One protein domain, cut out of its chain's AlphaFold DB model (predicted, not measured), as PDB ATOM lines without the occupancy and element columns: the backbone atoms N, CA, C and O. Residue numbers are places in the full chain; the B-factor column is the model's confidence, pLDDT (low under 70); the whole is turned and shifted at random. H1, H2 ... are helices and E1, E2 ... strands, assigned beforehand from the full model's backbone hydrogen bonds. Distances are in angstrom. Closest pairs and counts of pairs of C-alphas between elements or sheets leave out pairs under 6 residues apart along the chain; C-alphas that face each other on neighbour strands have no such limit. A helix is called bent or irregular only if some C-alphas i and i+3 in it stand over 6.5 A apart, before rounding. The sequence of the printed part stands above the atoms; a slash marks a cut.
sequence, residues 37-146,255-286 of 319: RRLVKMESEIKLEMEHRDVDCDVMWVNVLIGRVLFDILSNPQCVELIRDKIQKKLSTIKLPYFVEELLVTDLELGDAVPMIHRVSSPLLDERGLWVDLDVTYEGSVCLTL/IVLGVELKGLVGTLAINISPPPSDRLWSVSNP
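What this domain is: This is residues 37 to 146 and 255 to 286 of the 319 residues of the protein "Hypothetical protein" of Timema douglasi (UniProt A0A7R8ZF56). Two long strands, E4 and E5, run side by side as a bent ribbon, with the short strands E1, E2 and E3 in a broken row along one side of E4 and E6 on the free side of E5. Helices H2 and H3 meet in a corner and cover parts of this twisted sheet, H2 over E2 and H3 over E1, while H1 only grazes the sheet and its residues 37 to 42 stick out. The printed part has 142 residues, with three named helices and then six named strands along the chain, and its class is mixed, helices and strands. The sheet is branched and its neighbour pairs are antiparallel. The whole is loose, with a radius of gyration of the C-alphas of 17.9 A and spans of 48 by 41 by 33 A.

Where its parts are: H1, residues 37 to 51, begins at C-alpha 37 at (157.424, 135.759, 242.017) and is 20.8 A long. H2, residues 57 to 74, is 25.4 A long and only just irregular: C-alphas 58 and 61 are 7.0 A apart. H3, residues 77 to 92, is 22.3 A long. E1, residues 100 to 109, is 24.4 A long; E2 is residues 116 to 120 and E3 residues 124 to 126. E4, residues 129 to 146, is 38.7 A long and bends by 87 degrees at residue 139. E5, residues 255 to 272, is 42.2 A long and bends by 79 degrees at residue 265. E6, residues 280 to 285, ends at C-alpha 285 at (172.322, 153.914, 232.612).

How they stand to each other: E4 and E5 are antiparallel at 170 degrees, with N 138 and O 264 2.8 A apart, within hydrogen-bond range. E3, E2 and E1 lie on one side of E4, and E5 on the other side; in range are N 131 and O 124 at 2.8 A, N 116 and O 137 at 2.8 A, and N 109 and O 143 at 2.9 A. E3 and E4 form a hairpin. E5 and E6 form another, with N 283 and O 269 at 2.8 A. H2 is on the sheet over E2, slantwise to the strands at 38 degrees on the local plane; their closest C-alphas, of Asn 63 and Met 116, are 5.7 A apart. H3 is on the sheet at a height of 9.3 A, along the strands, at 22 degrees to E1 on the local plane; the closest C-alphas, of Gln 88 and Val 105, are 6.2 A apart. H2 and H3 only just touch, with 3 pairs of C-alphas within 8 A, and only at the corner; they are about perpendicular at 88 degrees, and their closest C-alphas, of Ile 73 and Cys 79, are 5.7 A apart. H1 is on the sheet but only grazes it, with residues 43 to 50; the closest C-alphas of H1 and E5, of Ile 46 and Val 265, are 6.8 A apart. In H1 and H3 every O i to N i+4 pair is within hydrogen-bond range; in H2, 12 of 14 are.

The domain as a whole: The C-alphas farthest apart, of Cys 57 and Phe 99, are 52.4 A apart. Residues 147 to 254 are not printed, and C-alphas 146 and 255 are 8.3 A apart across this cut. Of the links printed whole, none is long. The mean pLDDT of the printed part is 83.4; residues 37, 51 to 52 and 275 to 286 are under 70.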
ATOM      1  N   ARG A  37     157.899 134.522 241.372       67.06
ATOM      2  CA  ARG A  37     157.424 135.759 242.017       67.06
ATOM      3  C   ARG A  37     158.323 136.981 241.766       67.06
ATOM      4  O   ARG A  37     157.808 138.087 241.764       67.06
ATOM      5  N   ARG A  38     159.639 136.811 241.579       71.75
ATOM      6  CA  ARG A  38     160.572 137.904 241.244       71.75
ATOM      7  C   ARG A  38     160.487 138.302 239.774       71.75
ATOM      8  O   ARG A  38     160.493 139.493 239.508       71.75
ATOM      9  N   LEU A  39     160.375 137.337 238.858       71.69
ATOM     10  CA  LEU A  39     160.200 137.626 237.429       71.69
ATOM     11  C   LEU A  39     158.854 138.305 237.178       71.69
ATOM     12  O   LEU A  39     158.845 139.415 236.673       71.69
ATOM     13  N   VAL A  40     157.752 137.724 237.666       77.12
ATOM     14  CA  VAL A  40     156.409 138.325 237.569       77.12
ATOM     15  C   VAL A  40     156.371 139.716 238.207       77.12
ATOM     16  O   VAL A  40     155.748 140.626 237.667       77.12
ATOM     17  N   LYS A  41     157.077 139.917 239.331       80.25
ATOM     18  CA  LYS A  41     157.212 141.245 239.932       80.25
ATOM     19  C   LYS A  41     157.973 142.216 239.010       80.25
ATOM     20  O   LYS A  41     157.462 143.301 238.765       80.25
ATOM     21  N   MET A  42     159.135 141.833 238.480       75.50
ATOM     22  CA  MET A  42     159.924 142.672 237.564       75.50
ATOM     23  C   MET A  42     159.162 142.992 236.271       75.50
ATOM     24  O   MET A  42     159.171 144.135 235.837       75.50
ATOM     25  N   GLU A  43     158.446 142.021 235.699       78.19
ATOM     26  CA  GLU A  43     157.554 142.213 234.548       78.19
ATOM     27  C   GLU A  43     156.438 143.223 234.872       78.19
ATOM     28  O   GLU A  43     156.143 144.090 234.052       78.19
ATOM     29  N   SER A  44     155.862 143.177 236.082       77.31
ATOM     30  CA  SER A  44     154.857 144.160 236.516       77.31
ATOM     31  C   SER A  44     155.433 145.550 236.813       77.31
ATOM     32  O   SER A  44     154.788 146.539 236.488       77.31
ATOM     33  N   GLU A  45     156.639 145.652 237.385       78.88
ATOM     34  CA  GLU A  45     157.310 146.938 237.634       78.88
ATOM     35  C   GLU A  45     157.704 147.615 236.313       78.88
ATOM     36  O   GLU A  45     157.414 148.794 236.130       78.88
ATOM     37  N   ILE A  46     158.257 146.855 235.361       75.62
ATOM     38  CA  ILE A  46     158.550 147.330 234.001       75.62
ATOM     39  C   ILE A  46     157.262 147.815 233.326       75.62
ATOM     40  O   ILE A  46     157.216 148.953 232.869       75.62
ATOM     41  N   LYS A  47     156.191 147.010 233.324       77.19
ATOM     42  CA  LYS A  47     154.931 147.396 232.675       77.19
ATOM     43  C   LYS A  47     154.301 148.657 233.284       77.19
ATOM     44  O   LYS A  47     153.800 149.494 232.539       77.19
ATOM     45  N   LEU A  48     154.380 148.831 234.605       77.31
ATOM     46  CA  LEU A  48     153.916 150.049 235.279       77.31
ATOM     47  C   LEU A  48     154.757 151.283 234.912       77.31
ATOM     48  O   LEU A  48     154.195 152.360 234.744       77.31
ATOM     49  N   GLU A  49     156.078 151.151 234.742       72.50
ATOM     50  CA  GLU A  49     156.918 152.256 234.252       72.50
ATOM     51  C   GLU A  49     156.675 152.616 232.777       72.50
ATOM     52  O   GLU A  49     156.955 153.748 232.382       72.50
ATOM     53  N   MET A  50     156.164 151.682 231.971       71.56
ATOM     54  CA  MET A  50     155.801 151.909 230.566       71.56
ATOM     55  C   MET A  50     154.449 152.621 230.449       71.56
ATOM     56  O   MET A  50     154.329 153.611 229.733       71.56
ATOM     57  N   GLU A  51     153.448 152.160 231.204       68.44
ATOM     58  CA  GLU A  51     152.081 152.705 231.208       68.44
ATOM     59  C   GLU A  51     152.001 154.136 231.783       68.44
ATOM     60  O   GLU A  51     151.029 154.846 231.542       68.44
ATOM     61  N   HIS A  52     153.028 154.589 232.516       63.56
ATOM     62  CA  HIS A  52     153.056 155.890 233.198       63.56
ATOM     63  C   HIS A  52     153.976 156.946 232.546       63.56
ATOM     64  O   HIS A  52     154.384 157.909 233.202       63.56
ATOM     65  N   ARG A  53     154.336 156.778 231.264       71.12
ATOM     66  CA  ARG A  53     155.105 157.771 230.492       71.12
ATOM     67  C   ARG A  53     154.322 158.233 229.262       71.12
ATOM     68  O   ARG A  53     154.347 157.579 228.223       71.12
ATOM     69  N   ASP A  54     153.711 159.412 229.348       79.12
ATOM     70  CA  ASP A  54     153.274 160.147 228.156       79.12
ATOM     71  C   ASP A  54     154.461 160.431 227.212       79.12
ATOM     72  O   ASP A  54     155.627 160.399 227.622       79.12
ATOM     73  N   VAL A  55     154.163 160.681 225.936       82.38
ATOM     74  CA  VAL A  55     155.149 161.010 224.893       82.38
ATOM     75  C   VAL A  55     154.998 162.482 224.522       82.38
ATOM     76  O   VAL A  55     153.922 162.893 224.086       82.38
ATOM     77  N   ASP A  56     156.071 163.264 224.646       84.88
ATOM     78  CA  ASP A  56     156.069 164.677 224.259       84.88
ATOM     79  C   ASP A  56     155.808 164.820 222.746       84.88
ATOM     80  O   ASP A  56     156.429 164.144 221.921       84.88
ATOM     81  N   CYS A  57     154.925 165.741 222.344       83.69
ATOM     82  CA  CYS A  57     154.621 165.979 220.923       83.69
ATOM     83  C   CYS A  57     155.885 166.278 220.093       83.69
ATOM     84  O   CYS A  57     156.016 165.812 218.959       83.69
ATOM     85  N   ASP A  58     156.847 166.987 220.691       85.25
ATOM     86  CA  ASP A  58     158.097 167.406 220.052       85.25
ATOM     87  C   ASP A  58     159.058 166.240 219.750       85.25
ATOM     88  O   ASP A  58     159.956 166.399 218.920       85.25
ATOM     89  N   VAL A  59     158.861 165.056 220.354       88.94
ATOM     90  CA  VAL A  59     159.646 163.840 220.053       88.94
ATOM     91  C   VAL A  59     158.904 162.851 219.147       88.94
ATOM     92  O   VAL A  59     159.518 161.921 218.622       88.94
ATOM     93  N   MET A  60     157.607 163.049 218.882       89.25
ATOM     94  CA  MET A  60     156.811 162.118 218.066       89.25
ATOM     95  C   MET A  60     157.343 161.969 216.633       89.25
ATOM     96  O   MET A  60     157.364 160.859 216.103       89.25
ATOM     97  N   TRP A  61     157.830 163.045 216.008       91.38
ATOM     98  CA  TRP A  61     158.434 162.961 214.670       91.38
ATOM     99  C   TRP A  61     159.752 162.168 214.676       91.38
ATOM    100  O   TRP A  61     160.032 161.441 213.721       91.38
ATOM    101  N   VAL A  62     160.524 162.244 215.769       91.25
ATOM    102  CA  VAL A  62     161.741 161.442 215.976       91.25
ATOM    103  C   VAL A  62     161.368 159.967 216.104       91.25
ATOM    104  O   VAL A  62     161.969 159.130 215.436       91.25
ATOM    105  N   ASN A  63     160.327 159.652 216.879       92.31
ATOM    106  CA  ASN A  63     159.806 158.291 217.024       92.31
ATOM    107  C   ASN A  63     159.294 157.710 215.704       92.31
ATOM    108  O   ASN A  63     159.540 156.542 215.428       92.31
ATOM    109  N   VAL A  64     158.627 158.503 214.859       92.12
ATOM    110  CA  VAL A  64     158.193 158.050 213.525       92.12
ATOM    111  C   VAL A  64     159.390 157.813 212.598       92.12
ATOM    112  O   VAL A  64     159.408 156.821 211.869       92.12
ATOM    113  N   LEU A  65     160.416 158.669 212.643       92.19
ATOM    114  CA  LEU A  65     161.624 158.520 211.824       92.19
ATOM    115  C   LEU A  65     162.475 157.313 212.255       92.19
ATOM    116  O   LEU A  65     162.845 156.494 211.414       92.19
ATOM    117  N   ILE A  66     162.746 157.170 213.556       91.44
ATOM    118  CA  ILE A  66     163.440 156.009 214.137       91.44
ATOM    119  C   ILE A  66     162.603 154.741 213.933       91.44
ATOM    120  O   ILE A  66     163.149 153.730 213.501       91.44
ATOM    121  N   GLY A  67     161.286 154.832 214.142       91.56
ATOM    122  CA  GLY A  67     160.267 153.846 213.780       91.56
ATOM    123  C   GLY A  67     160.487 153.286 212.383       91.56
ATOM    124  O   GLY A  67     160.717 152.091 212.208       91.56
ATOM    125  N   ARG A  68     160.485 154.172 211.384       92.44
ATOM    126  CA  ARG A  68     160.649 153.811 209.975       92.44
ATOM    127  C   ARG A  68     162.023 153.209 209.671       92.44
ATOM    128  O   ARG A  68     162.089 152.178 209.007       92.44
ATOM    129  N   VAL A  69     163.102 153.827 210.153       91.50
ATOM    130  CA  VAL A  69     164.481 153.375 209.885       91.50
ATOM    131  C   VAL A  69     164.764 152.020 210.531       91.50
ATOM    132  O   VAL A  69     165.338 151.148 209.884       91.50
ATOM    133  N   LEU A  70     164.353 151.811 211.785       90.62
ATOM    134  CA  LEU A  70     164.538 150.527 212.456       90.62
ATOM    135  C   LEU A  70     163.609 149.454 211.885       90.62
ATOM    136  O   LEU A  70     164.082 148.344 211.688       90.62
ATOM    137  N   PHE A  71     162.362 149.765 211.516       89.81
ATOM    138  CA  PHE A  71     161.496 148.808 210.817       89.81
ATOM    139  C   PHE A  71     162.126 148.305 209.506       89.81
ATOM    140  O   PHE A  71     162.139 147.099 209.258       89.81
ATOM    141  N   ASP A  72     162.710 149.195 208.695       90.31
ATOM    142  CA  ASP A  72     163.378 148.815 207.439       90.31
ATOM    143  C   ASP A  72     164.690 148.032 207.663       90.31
ATOM    144  O   ASP A  72     165.076 147.220 206.821       90.31
ATOM    145  N   ILE A  73     165.357 148.221 208.809       88.88
ATOM    146  CA  ILE A  73     166.528 147.430 209.235       88.88
ATOM    147  C   ILE A  73     166.108 146.052 209.769       88.88
ATOM    148  O   ILE A  73     166.759 145.059 209.457       88.88
ATOM    149  N   LEU A  74     165.037 145.970 210.559       87.38
ATOM    150  CA  LEU A  74     164.527 144.727 211.150       87.38
ATOM    151  C   LEU A  74     163.884 143.820 210.089       87.38
ATOM    152  O   LEU A  74     164.100 142.611 210.102       87.38
ATOM    153  N   SER A  75     163.177 144.412 209.122       87.81
ATOM    154  CA  SER A  75     162.536 143.698 208.007       87.81
ATOM    155  C   SER A  75     163.520 143.166 206.957       87.81
ATOM    156  O   SER A  75     163.144 142.339 206.127       87.81
ATOM    157  N   ASN A  76     164.767 143.653 206.930       91.25
ATOM    158  CA  ASN A  76     165.754 143.259 205.925       91.25
ATOM    159  C   ASN A  76     166.633 142.101 206.443       91.25
ATOM    160  O   ASN A  76     167.451 142.324 207.340       91.25
ATOM    161  N   PRO A  77     166.568 140.889 205.851       89.19
ATOM    162  CA  PRO A  77     167.326 139.736 206.341       89.19
ATOM    163  C   PRO A  77     168.844 139.966 206.341       89.19
ATOM    164  O   PRO A  77     169.517 139.528 207.269       89.19
ATOM    165  N   GLN A  78     169.385 140.734 205.388       91.88
ATOM    166  CA  GLN A  78     170.819 141.060 205.356       91.88
ATOM    167  C   GLN A  78     171.236 141.931 206.553       91.88
ATOM    168  O   GLN A  78     172.354 141.839 207.058       91.88
ATOM    169  N   CYS A  79     170.335 142.789 207.032       90.38
ATOM    170  CA  CYS A  79     170.566 143.588 208.227       90.38
ATOM    171  C   CYS A  79     170.470 142.737 209.502       90.38
ATOM    172  O   CYS A  79     171.288 142.929 210.404       90.38
ATOM    173  N   VAL A  80     169.558 141.760 209.555       90.06
ATOM    174  CA  VAL A  80     169.481 140.772 210.649       90.06
ATOM    175  C   VAL A  80     170.756 139.920 210.711       90.06
ATOM    176  O   VAL A  80     171.316 139.750 211.794       90.06
ATOM    177  N   GLU A  81     171.288 139.470 209.571       91.44
ATOM    178  CA  GLU A  81     172.587 138.781 209.475       91.44
ATOM    179  C   GLU A  81     173.738 139.653 210.011       91.44
ATOM    180  O   GLU A  81     174.505 139.217 210.870       91.44
ATOM    181  N   LEU A  82     173.812 140.929 209.616       92.81
ATOM    182  CA  LEU A  82     174.819 141.864 210.140       92.81
ATOM    183  C   LEU A  82     174.667 142.151 211.647       92.81
ATOM    184  O   LEU A  82     175.654 142.489 212.309       92.81
ATOM    185  N   ILE A  83     173.460 142.045 212.211       92.25
ATOM    186  CA  ILE A  83     173.224 142.138 213.661       92.25
ATOM    187  C   ILE A  83     173.667 140.837 214.349       92.25
ATOM    188  O   ILE A  83     174.377 140.905 215.356       92.25
ATOM    189  N   ARG A  84     173.344 139.672 213.779       92.19
ATOM    190  CA  ARG A  84     173.800 138.349 214.233       92.19
ATOM    191  C   ARG A  84     175.324 138.270 214.295       92.19
ATOM    192  O   ARG A  84     175.855 137.896 215.337       92.19
ATOM    193  N   ASP A  85     176.027 138.715 213.257       92.94
ATOM    194  CA  ASP A  85     177.495 138.754 213.214       92.94
ATOM    195  C   ASP A  85     178.093 139.715 214.249       92.94
ATOM    196  O   ASP A  85     179.092 139.400 214.905       92.94
ATOM    197  N   LYS A  86     177.469 140.883 214.461       92.56
ATOM    198  CA  LYS A  86     177.869 141.813 215.532       92.56
ATOM    199  C   LYS A  86     177.694 141.179 216.913       92.56
ATOM    200  O   LYS A  86     178.593 141.317 217.744       92.56
ATOM    201  N   ILE A  87     176.588 140.474 217.160       91.62
ATOM    202  CA  ILE A  87     176.342 139.750 218.416       91.62
ATOM    203  C   ILE A  87     177.360 138.615 218.572       91.62
ATOM    204  O   ILE A  87     178.031 138.554 219.599       91.62
ATOM    205  N   GLN A  88     177.570 137.789 217.546       92.69
ATOM    206  CA  GLN A  88     178.547 136.696 217.540       92.69
ATOM    207  C   GLN A  88     179.969 137.198 217.848       92.69
ATOM    208  O   GLN A  88     180.648 136.644 218.714       92.69
ATOM    209  N   LYS A  89     180.402 138.302 217.221       91.00
ATOM    210  CA  LYS A  89     181.701 138.944 217.488       91.00
ATOM    211  C   LYS A  89     181.794 139.546 218.895       91.00
ATOM    212  O   LYS A  89     182.869 139.553 219.494       91.00
ATOM    213  N   LYS A  90     180.689 140.049 219.457       89.31
ATOM    214  CA  LYS A  90     180.650 140.504 220.858       89.31
ATOM    215  C   LYS A  90     180.701 139.331 221.838       89.31
ATOM    216  O   LYS A  90     181.414 139.443 222.828       89.31
ATOM    217  N   LEU A  91     180.038 138.210 221.547       88.12
ATOM    218  CA  LEU A  91     180.083 136.994 222.364       88.12
ATOM    219  C   LEU A  91     181.479 136.360 222.371       88.12
ATOM    220  O   LEU A  91     181.969 136.026 223.446       88.12
ATOM    221  N   SER A  92     182.167 136.279 221.226       85.50
ATOM    222  CA  SER A  92     183.554 135.778 221.168       85.50
ATOM    223  C   SER A  92     184.588 136.711 221.815       85.50
ATOM    224  O   SER A  92     185.694 136.279 222.123       85.50
ATOM    225  N   THR A  93     184.229 137.973 222.085       86.44
ATOM    226  CA  THR A  93     185.051 138.904 222.883       86.44
ATOM    227  C   THR A  93     184.923 138.647 224.398       86.44
ATOM    228  O   THR A  93     185.754 139.110 225.183       86.44
ATOM    229  N   ILE A  94     183.895 137.919 224.855       86.38
ATOM    230  CA  ILE A  94     183.707 137.608 226.280       86.38
ATOM    231  C   ILE A  94     184.715 136.532 226.697       86.38
ATOM    232  O   ILE A  94     184.814 135.482 226.070       86.38
ATOM    233  N   LYS A  95     185.432 136.757 227.807       79.69
ATOM    234  CA  LYS A  95     186.336 135.752 228.391       79.69
ATOM    235  C   LYS A  95     185.532 134.552 228.911       79.69
ATOM    236  O   LYS A  95     184.970 134.605 230.007       79.69
ATOM    237  N   LEU A  96     185.469 133.495 228.103       84.19
ATOM    238  CA  LEU A  96     184.802 132.234 228.423       84.19
ATOM    239  C   LEU A  96     185.530 131.498 229.568       84.19
ATOM    240  O   LEU A  96     186.761 131.546 229.642       84.19
ATOM    241  N   PRO A  97     184.812 130.804 230.472       83.38
ATOM    242  CA  PRO A  97     185.435 129.876 231.411       83.38
ATOM    243  C   PRO A  97     186.089 128.706 230.663       83.38
ATOM    244  O   PRO A  97     185.524 128.222 229.693       83.38
ATOM    245  N   TYR A  98     187.204 128.167 231.167       80.31
ATOM    246  CA  TYR A  98     187.951 127.047 230.554       80.31
ATOM    247  C   TYR A  98     187.128 125.764 230.289       80.31
ATOM    248  O   TYR A  98     187.557 124.889 229.537       80.31
ATOM    249  N   PHE A  99     185.961 125.630 230.929       82.12
ATOM    250  CA  PHE A  99     185.026 124.514 230.765       82.12
ATOM    251  C   PHE A  99     183.909 124.793 229.744       82.12
ATOM    252  O   PHE A  99     183.043 123.944 229.565       82.12
ATOM    253  N   VAL A 100     183.907 125.955 229.087       86.62
ATOM    254  CA  VAL A 100     182.995 126.347 228.003       86.62
ATOM    255  C   VAL A 100     183.845 126.561 226.754       86.62
ATOM    256  O   VAL A 100     184.855 127.255 226.828       86.62
ATOM    257  N   GLU A 101     183.483 125.953 225.627       83.69
ATOM    258  CA  GLU A 101     184.337 126.007 224.429       83.69
ATOM    259  C   GLU A 101     184.038 127.229 223.561       83.69
ATOM    260  O   GLU A 101     184.882 128.104 223.411       83.69
ATOM    261  N   GLU A 102     182.820 127.309 223.027       84.44
ATOM    262  CA  GLU A 102     182.373 128.383 222.138       84.44
ATOM    263  C   GLU A 102     180.930 128.778 222.481       84.44
ATOM    264  O   GLU A 102     180.161 127.973 223.017       84.44
ATOM    265  N   LEU A 103     180.555 130.017 222.156       88.38
ATOM    266  CA  LEU A 103     179.166 130.477 222.110       88.38
ATOM    267  C   LEU A 103     178.818 130.750 220.649       88.38
ATOM    268  O   LEU A 103     179.475 131.578 220.016       88.38
ATOM    269  N   LEU A 104     177.803 130.072 220.123       90.56
ATOM    270  CA  LEU A 104     177.328 130.230 218.751       90.56
ATOM    271  C   LEU A 104     175.883 130.729 218.772       90.56
ATOM    272  O   LEU A 104     175.017 130.073 219.347       90.56
ATOM    273  N   VAL A 105     175.599 131.856 218.120       91.81
ATOM    274  CA  VAL A 105     174.217 132.269 217.841       91.81
ATOM    275  C   VAL A 105     173.633 131.300 216.815       91.81
ATOM    276  O   VAL A 105     174.031 131.325 215.647       91.81
ATOM    277  N   THR A 106     172.700 130.440 217.228       89.50
ATOM    278  CA  THR A 106     171.976 129.541 216.316       89.50
ATOM    279  C   THR A 106     170.758 130.213 215.710       89.50
ATOM    280  O   THR A 106     170.488 129.989 214.529       89.50
ATOM    281  N   ASP A 107     170.086 131.076 216.472       89.56
ATOM    282  CA  ASP A 107     168.879 131.773 216.038       89.56
ATOM    283  C   ASP A 107     168.753 133.166 216.673       89.56
ATOM    284  O   ASP A 107     169.287 133.411 217.762       89.56
ATOM    285  N   LEU A 108     168.071 134.074 215.974       91.50
ATOM    286  CA  LEU A 108     167.889 135.473 216.361       91.50
ATOM    287  C   LEU A 108     166.584 136.028 215.771       91.50
ATOM    288  O   LEU A 108     166.538 136.419 214.606       91.50
ATOM    289  N   GLU A 109     165.560 136.140 216.609       89.81
ATOM    290  CA  GLU A 109     164.300 136.811 216.292       89.81
ATOM    291  C   GLU A 109     164.321 138.198 216.951       89.81
ATOM    292  O   GLU A 109     164.354 138.308 218.176       89.81
ATOM    293  N   LEU A 110     164.342 139.272 216.157       85.62
ATOM    294  CA  LEU A 110     164.375 140.650 216.681       85.62
ATOM    295  C   LEU A 110     162.974 141.256 216.900       85.62
ATOM    296  O   LEU A 110     162.847 142.247 217.617       85.62
ATOM    297  N   GLY A 111     161.942 140.660 216.294       84.81
ATOM    298  CA  GLY A 111     160.572 141.176 216.283       84.81
ATOM    299  C   GLY A 111     160.395 142.471 215.477       84.81
ATOM    300  O   GLY A 111     161.357 143.109 215.058       84.81
ATOM    301  N   ASP A 112     159.134 142.871 215.294       82.44
ATOM    302  CA  ASP A 112     158.753 144.073 214.527       82.44
ATOM    303  C   ASP A 112     158.679 145.347 215.395       82.44
ATOM    304  O   ASP A 112     158.387 146.442 214.910       82.44
ATOM    305  N   ALA A 113     158.905 145.206 216.704       85.75
ATOM    306  CA  ALA A 113     158.827 146.288 217.675       85.75
ATOM    307  C   ALA A 113     160.001 147.270 217.550       85.75
ATOM    308  O   ALA A 113     161.143 146.875 217.312       85.75
ATOM    309  N   VAL A 114     159.738 148.554 217.810       88.31
ATOM    310  CA  VAL A 114     160.738 149.628 217.734       88.31
ATOM    311  C   VAL A 114     160.722 150.456 219.027       88.31
ATOM    312  O   VAL A 114     159.636 150.751 219.526       88.31
ATOM    313  N   PRO A 115     161.882 150.837 219.603       89.19
ATOM    314  CA  PRO A 115     161.916 151.675 220.801       89.19
ATOM    315  C   PRO A 115     161.313 153.066 220.569       89.19
ATOM    316  O   PRO A 115     161.537 153.695 219.534       89.19
ATOM    317  N   MET A 116     160.606 153.559 221.582       89.31
ATOM    318  CA  MET A 116     159.990 154.881 221.643       89.31
ATOM    319  C   MET A 116     160.735 155.769 222.642       89.31
ATOM    320  O   MET A 116     161.008 155.365 223.774       89.31
ATOM    321  N   ILE A 117     161.036 157.000 222.237       91.00
ATOM    322  CA  ILE A 117     161.509 158.072 223.114       91.00
ATOM    323  C   ILE A 117     160.272 158.780 223.671       91.00
ATOM    324  O   ILE A 117     159.422 159.233 222.909       91.00
ATOM    325  N   HIS A 118     160.158 158.892 224.989       89.94
ATOM    326  CA  HIS A 118     159.050 159.598 225.636       89.94
ATOM    327  C   HIS A 118     159.349 161.083 225.814       89.94
ATOM    328  O   HIS A 118     158.493 161.920 225.550       89.94
ATOM    329  N   ARG A 119     160.574 161.392 226.254       88.31
ATOM    330  CA  ARG A 119     161.043 162.742 226.582       88.31
ATOM    331  C   ARG A 119     162.528 162.887 226.279       88.31
ATOM    332  O   ARG A 119     163.268 161.899 226.307       88.31
ATOM    333  N   VAL A 120     162.967 164.122 226.065       89.31
ATOM    334  CA  VAL A 120     164.379 164.501 225.896       89.31
ATOM    335  C   VAL A 120     164.711 165.619 226.887       89.31
ATOM    336  O   VAL A 120     163.963 166.590 226.995       89.31
ATOM    337  N   SER A 121     165.807 165.488 227.638       86.06
ATOM    338  CA  SER A 121     166.225 166.502 228.610       86.06
ATOM    339  C   SER A 121     166.802 167.747 227.929       86.06
ATOM    340  O   SER A 121     167.285 167.707 226.797       86.06
ATOM    341  N   SER A 122     166.749 168.884 228.628       85.38
ATOM    342  CA  SER A 122     167.359 170.125 228.151       85.38
ATOM    343  C   SER A 122     168.872 169.933 227.951       85.38
ATOM    344  O   SER A 122     169.533 169.523 228.914       85.38
ATOM    345  N   PRO A 123     169.437 170.263 226.774       87.25
ATOM    346  CA  PRO A 123     170.845 170.027 226.467       87.25
ATOM    347  C   PRO A 123     171.774 170.722 227.473       87.25
ATOM    348  O   PRO A 123     171.700 171.937 227.657       87.25
ATOM    349  N   LEU A 124     172.661 169.952 228.106       85.19
ATOM    350  CA  LEU A 124     173.647 170.449 229.068       85.19
ATOM    351  C   LEU A 124     175.035 170.468 228.421       85.19
ATOM    352  O   LEU A 124     175.571 169.422 228.069       85.19
ATOM    353  N   LEU A 125     175.618 171.658 228.279       86.56
ATOM    354  CA  LEU A 125     176.968 171.838 227.752       86.56
ATOM    355  C   LEU A 125     177.971 171.980 228.904       86.56
ATOM    356  O   LEU A 125     178.024 173.026 229.550       86.56
ATOM    357  N   ASP A 126     178.775 170.941 229.115       84.75
ATOM    358  CA  ASP A 126     179.903 170.929 230.052       84.75
ATOM    359  C   ASP A 126     181.238 171.056 229.290       84.75
ATOM    360  O   ASP A 126     181.313 170.841 228.079       84.75
ATOM    361  N   GLU A 127     182.346 171.258 230.013       81.25
ATOM    362  CA  GLU A 127     183.723 171.145 229.481       81.25
ATOM    363  C   GLU A 127     183.997 169.800 228.773       81.25
ATOM    364  O   GLU A 127     184.890 169.690 227.934       81.25
ATOM    365  N   ARG A 128     183.221 168.762 229.114       77.69
ATOM    366  CA  ARG A 128     183.312 167.401 228.565       77.69
ATOM    367  C   ARG A 128     182.398 167.148 227.362       77.69
ATOM    368  O   ARG A 128     182.352 166.010 226.895       77.69
ATOM    369  N   GLY A 129     181.687 168.163 226.873       84.00
ATOM    370  CA  GLY A 129     180.801 168.066 225.712       84.00
ATOM    371  C   GLY A 129     179.332 168.339 226.019       84.00
ATOM    372  O   GLY A 129     178.957 168.759 227.116       84.00
ATOM    373  N   LEU A 130     178.508 168.125 224.998       86.38
ATOM    374  CA  LEU A 130     177.064 168.314 225.033       86.38
ATOM    375  C   LEU A 130     176.376 167.009 225.447       86.38
ATOM    376  O   LEU A 130     176.343 166.046 224.680       86.38
ATOM    377  N   TRP A 131     175.777 167.016 226.633       89.19
ATOM    378  CA  TRP A 131     174.941 165.945 227.160       89.19
ATOM    379  C   TRP A 131     173.467 166.129 226.802       89.19
ATOM    380  O   TRP A 131     172.913 167.226 226.926       89.19
ATOM    381  N   VAL A 132     172.817 165.023 226.449       89.81
ATOM    382  CA  VAL A 132     171.366 164.910 226.274       89.81
ATOM    383  C   VAL A 132     170.911 163.587 226.885       89.81
ATOM    384  O   VAL A 132     171.446 162.532 226.538       89.81
ATOM    385  N   ASP A 133     169.920 163.627 227.774       90.31
ATOM    386  CA  ASP A 133     169.290 162.431 228.339       90.31
ATOM    387  C   ASP A 133     167.981 162.142 227.591       90.31
ATOM    388  O   ASP A 133     167.160 163.039 227.398       90.31
ATOM    389  N   LEU A 134     167.761 160.897 227.173       89.62
ATOM    390  CA  LEU A 134     166.548 160.469 226.475       89.62
ATOM    391  C   LEU A 134     165.850 159.387 227.296       89.62
ATOM    392  O   LEU A 134     166.446 158.348 227.579       89.62
ATOM    393  N   ASP A 135     164.590 159.601 227.666       90.56
ATOM    394  CA  ASP A 135     163.772 158.567 228.307       90.56
ATOM    395  C   ASP A 135     163.243 157.612 227.232       90.56
ATOM    396  O   ASP A 135     162.408 158.006 226.416       90.56
ATOM    397  N   VAL A 136     163.722 156.366 227.224       89.81
ATOM    398  CA  VAL A 136     163.436 155.370 226.180       89.81
ATOM    399  C   VAL A 136     162.728 154.148 226.760       89.81
ATOM    400  O   VAL A 136     163.148 153.583 227.773       89.81
ATOM    401  N   THR A 137     161.694 153.706 226.049       90.12
ATOM    402  CA  THR A 137     160.966 152.457 226.283       90.12
ATOM    403  C   THR A 137     161.045 151.573 225.044       90.12
ATOM    404  O   THR A 137     160.976 152.053 223.915       90.12
ATOM    405  N   TYR A 138     161.141 150.266 225.242       89.25
ATOM    406  CA  TYR A 138     160.987 149.242 224.216       89.25
ATOM    407  C   TYR A 138     159.980 148.204 224.717       89.25
ATOM    408  O   TYR A 138     160.216 147.592 225.759       89.25
ATOM    409  N   GLU A 139     158.885 148.005 223.981       84.94
ATOM    410  CA  GLU A 139     157.930 146.911 224.193       84.94
ATOM    411  C   GLU A 139     158.056 145.925 223.033       84.94
ATOM    412  O   GLU A 139     157.596 146.202 221.929       84.94
ATOM    413  N   GLY A 140     158.716 144.789 223.255       83.50
ATOM    414  CA  GLY A 140     158.992 143.834 222.189       83.50
ATOM    415  C   GLY A 140     159.741 142.607 222.684       83.50
ATOM    416  O   GLY A 140     160.494 142.681 223.654       83.50
ATOM    417  N   SER A 141     159.522 141.480 222.010       84.69
ATOM    418  CA  SER A 141     160.167 140.197 222.288       84.69
ATOM    419  C   SER A 141     161.360 139.974 221.354       84.69
ATOM    420  O   SER A 141     161.172 139.545 220.216       84.69
ATOM    421  N   VAL A 142     162.579 140.227 221.840       89.69
ATOM    422  CA  VAL A 142     163.808 139.776 221.164       89.69
ATOM    423  C   VAL A 142     164.204 138.417 221.731       89.69
ATOM    424  O   VAL A 142     164.540 138.316 222.917       89.69
ATOM    425  N   CYS A 143     164.207 137.391 220.885       91.06
ATOM    426  CA  CYS A 143     164.644 136.040 221.219       91.06
ATOM    427  C   CYS A 143     166.017 135.765 220.596       91.06
ATOM    428  O   CYS A 143     166.207 135.847 219.385       91.06
ATOM    429  N   LEU A 144     166.989 135.408 221.431       92.94
ATOM    430  CA  LEU A 144     168.347 135.049 221.028       92.94
ATOM    431  C   LEU A 144     168.646 133.628 221.509       92.94
ATOM    432  O   LEU A 144     168.709 133.379 222.715       92.94
ATOM    433  N   THR A 145     168.873 132.703 220.577       93.38
ATOM    434  CA  THR A 145     169.191 131.306 220.898       93.38
ATOM    435  C   THR A 145     170.686 131.064 220.735       93.38
ATOM    436  O   THR A 145     171.248 131.212 219.647       93.38
ATOM    437  N   LEU A 146     171.340 130.697 221.838       92.44
ATOM    438  CA  LEU A 146     172.775 130.431 221.908       92.44
ATOM    439  C   LEU A 146     173.031 128.935 222.098       92.44
ATOM    440  O   LEU A 146     172.562 128.348 223.074       92.44
ATOM    441  N   ILE A 255     174.516 122.295 224.441       88.12
ATOM    442  CA  ILE A 255     173.601 122.976 225.364       88.12
ATOM    443  C   ILE A 255     173.030 124.198 224.657       88.12
ATOM    444  O   ILE A 255     173.780 124.987 224.091       88.12
ATOM    445  N   VAL A 256     171.709 124.364 224.717       90.00
ATOM    446  CA  VAL A 256     170.999 125.504 224.129       90.00
ATOM    447  C   VAL A 256     170.479 126.415 225.241       90.00
ATOM    448  O   VAL A 256     169.839 125.953 226.186       90.00
ATOM    449  N   LEU A 257     170.754 127.711 225.117       89.31
ATOM    450  CA  LEU A 257     170.320 128.779 226.009       89.31
ATOM    451  C   LEU A 257     169.496 129.789 225.205       89.31
ATOM    452  O   LEU A 257     170.048 130.559 224.423       89.31
ATOM    453  N   GLY A 258     168.180 129.793 225.420       90.69
ATOM    454  CA  GLY A 258     167.311 130.874 224.957       90.69
ATOM    455  C   GLY A 258     167.407 132.079 225.893       90.69
ATOM    456  O   GLY A 258     167.309 131.929 227.115       90.69
ATOM    457  N   VAL A 259     167.596 133.264 225.321       90.00
ATOM    458  CA  VAL A 259     167.566 134.560 226.005       90.00
ATOM    459  C   VAL A 259     166.415 135.370 225.421       90.00
ATOM    460  O   VAL A 259     166.394 135.634 224.224       90.00
ATOM    461  N   GLU A 260     165.466 135.757 226.269       89.31
ATOM    462  CA  GLU A 260     164.277 136.532 225.903       89.31
ATOM    463  C   GLU A 260     164.369 137.921 226.554       89.31
ATOM    464  O   GLU A 260     164.409 138.037 227.783       89.31
ATOM    465  N   LEU A 261     164.403 138.979 225.744       88.06
ATOM    466  CA  LEU A 261     164.169 140.352 226.188       88.06
ATOM    467  C   LEU A 261     162.711 140.689 225.874       88.06
ATOM    468  O   LEU A 261     162.361 140.751 224.704       88.06
ATOM    469  N   LYS A 262     161.886 140.910 226.904       85.31
ATOM    470  CA  LYS A 262     160.455 141.265 226.765       85.31
ATOM    471  C   LYS A 262     160.180 142.768 226.692       85.31
ATOM    472  O   LYS A 262     159.074 143.189 226.367       85.31
ATOM    473  N   GLY A 263     161.163 143.567 227.086       84.88
ATOM    474  CA  GLY A 263     161.067 145.013 227.133       84.88
ATOM    475  C   GLY A 263     162.255 145.632 227.855       84.88
ATOM    476  O   GLY A 263     162.979 144.956 228.591       84.88
ATOM    477  N   LEU A 264     162.462 146.922 227.624       85.62
ATOM    478  CA  LEU A 264     163.514 147.725 228.241       85.62
ATOM    479  C   LEU A 264     162.945 149.108 228.552       85.62
ATOM    480  O   LEU A 264     162.360 149.737 227.679       85.62
ATOM    481  N   VAL A 265     163.160 149.592 229.772       87.94
ATOM    482  CA  VAL A 265     162.857 150.971 230.170       87.94
ATOM    483  C   VAL A 265     164.117 151.563 230.783       87.94
ATOM    484  O   VAL A 265     164.802 150.897 231.564       87.94
ATOM    485  N   GLY A 266     164.443 152.801 230.430       86.50
ATOM    486  CA  GLY A 266     165.546 153.519 231.056       86.50
ATOM    487  C   GLY A 266     165.848 154.855 230.398       86.50
ATOM    488  O   GLY A 266     165.299 155.202 229.355       86.50
ATOM    489  N   THR A 267     166.761 155.596 231.014       87.44
ATOM    490  CA  THR A 267     167.240 156.872 230.482       87.44
ATOM    491  C   THR A 267     168.610 156.662 229.829       87.44
ATOM    492  O   THR A 267     169.556 156.178 230.460       87.44
ATOM    493  N   LEU A 268     168.708 156.992 228.543       88.44
ATOM    494  CA  LEU A 268     169.923 156.924 227.737       88.44
ATOM    495  C   LEU A 268     170.628 158.282 227.767       88.44
ATOM    496  O   LEU A 268     170.106 159.248 227.216       88.44
ATOM    497  N   ALA A 269     171.822 158.350 228.352       87.25
ATOM    498  CA  ALA A 269     172.662 159.539 228.269       87.25
ATOM    499  C   ALA A 269     173.529 159.473 227.002       87.25
ATOM    500  O   ALA A 269     174.329 158.547 226.827       87.25
ATOM    501  N   ILE A 270     173.385 160.458 226.120       87.31
ATOM    502  CA  ILE A 270     174.262 160.690 224.968       87.31
ATOM    503  C   ILE A 270     175.164 161.876 225.309       87.31
ATOM    504  O   ILE A 270     174.667 162.903 225.764       87.31
ATOM    505  N   ASN A 271     176.468 161.759 225.053       86.19
ATOM    506  CA  ASN A 271     177.377 162.901 225.054       86.19
ATOM    507  C   ASN A 271     178.081 163.038 223.693       86.19
ATOM    508  O   ASN A 271     178.644 162.086 223.137       86.19
ATOM    509  N   ILE A 272     178.023 164.258 223.169       83.50
ATOM    510  CA  ILE A 272     178.735 164.728 221.990       83.50
ATOM    511  C   ILE A 272     179.965 165.504 222.479       83.50
ATOM    512  O   ILE A 272     179.862 166.665 222.883       83.50
ATOM    513  N   SER A 273     181.127 164.846 222.443       79.81
ATOM    514  CA  SER A 273     182.422 165.438 222.807       79.81
ATOM    515  C   SER A 273     182.675 166.757 222.053       79.81
ATOM    516  O   SER A 273     182.272 166.877 220.893       79.81
ATOM    517  N   PRO A 274     183.365 167.744 222.653       75.81
ATOM    518  CA  PRO A 274     183.613 169.015 221.985       75.81
ATOM    519  C   PRO A 274     184.567 168.833 220.786       75.81
ATOM    520  O   PRO A 274     185.471 167.986 220.836       75.81
ATOM    521  N   PRO A 275     184.424 169.634 219.711       68.81
ATOM    522  CA  PRO A 275     185.403 169.653 218.626       68.81
ATOM    523  C   PRO A 275     186.787 170.020 219.196       68.81
ATOM    524  O   PRO A 275     186.870 170.920 220.034       68.81
ATOM    525  N   PRO A 276     187.877 169.343 218.785       66.06
ATOM    526  CA  PRO A 276     188.023 168.535 217.567       66.06
ATOM    527  C   PRO A 276     187.767 167.016 217.731       66.06
ATOM    528  O   PRO A 276     188.244 166.232 216.914       66.06
ATOM    529  N   SER A 277     187.074 166.558 218.780       56.69
ATOM    530  CA  SER A 277     186.940 165.116 219.055       56.69
ATOM    531  C   SER A 277     185.801 164.441 218.282       56.69
ATOM    532  O   SER A 277     184.647 164.489 218.700       56.69
ATOM    533  N   ASP A 278     186.155 163.693 217.234       54.19
ATOM    534  CA  ASP A 278     185.282 162.861 216.370       54.19
ATOM    535  C   ASP A 278     184.671 161.618 217.081       54.19
ATOM    536  O   ASP A 278     184.565 160.519 216.532       54.19
ATOM    537  N   ARG A 279     184.327 161.740 218.372       61.94
ATOM    538  CA  ARG A 279     183.966 160.620 219.258       61.94
ATOM    539  C   ARG A 279     182.675 160.895 220.024       61.94
ATOM    540  O   ARG A 279     182.686 161.475 221.111       61.94
ATOM    541  N   LEU A 280     181.568 160.414 219.464       56.25
ATOM    542  CA  LEU A 280     180.301 160.237 220.176       56.25
ATOM    543  C   LEU A 280     180.435 159.131 221.228       56.25
ATOM    544  O   LEU A 280     181.057 158.099 220.963       56.25
ATOM    545  N   TRP A 281     179.799 159.303 222.385       57.59
ATOM    546  CA  TRP A 281     179.675 158.237 223.375       57.59
ATOM    547  C   TRP A 281     178.283 158.193 224.002       57.59
ATOM    548  O   TRP A 281     177.660 159.215 224.280       57.59
ATOM    549  N   SER A 282     177.784 156.975 224.204       50.91
ATOM    550  CA  SER A 282     176.471 156.705 224.781       50.91
ATOM    551  C   SER A 282     176.601 155.816 226.013       50.91
ATOM    552  O   SER A 282     177.288 154.792 226.004       50.91
ATOM    553  N   VAL A 283     175.927 156.214 227.089       47.66
ATOM    554  CA  VAL A 283     175.836 155.471 228.347       47.66
ATOM    555  C   VAL A 283     174.365 155.174 228.604       47.66
ATOM    556  O   VAL A 283     173.602 156.026 229.055       47.66
ATOM    557  N   SER A 284     173.965 153.936 228.319       40.69
ATOM    558  CA  SER A 284     172.711 153.395 228.847       40.69
ATOM    559  C   SER A 284     172.899 153.161 230.345       40.69
ATOM    560  O   SER A 284     173.829 152.452 230.739       40.69
ATOM    561  N   ASN A 285     172.076 153.804 231.176       42.59
ATOM    562  CA  ASN A 285     172.322 153.914 232.612       42.59
ATOM    563  C   ASN A 285     171.226 153.198 233.433       42.59
ATOM    564  O   ASN A 285     170.243 153.828 233.830       42.59
ATOM    565  N   PRO A 286     171.358 151.880 233.693       38.28
ATOM    566  CA  PRO A 286     170.349 151.095 234.401       38.28
ATOM    567  C   PRO A 286     170.349 151.385 235.913       38.28
ATOM    568  O   PRO A 286     170.887 150.624 236.717       38.28
TER     569      PRO A 286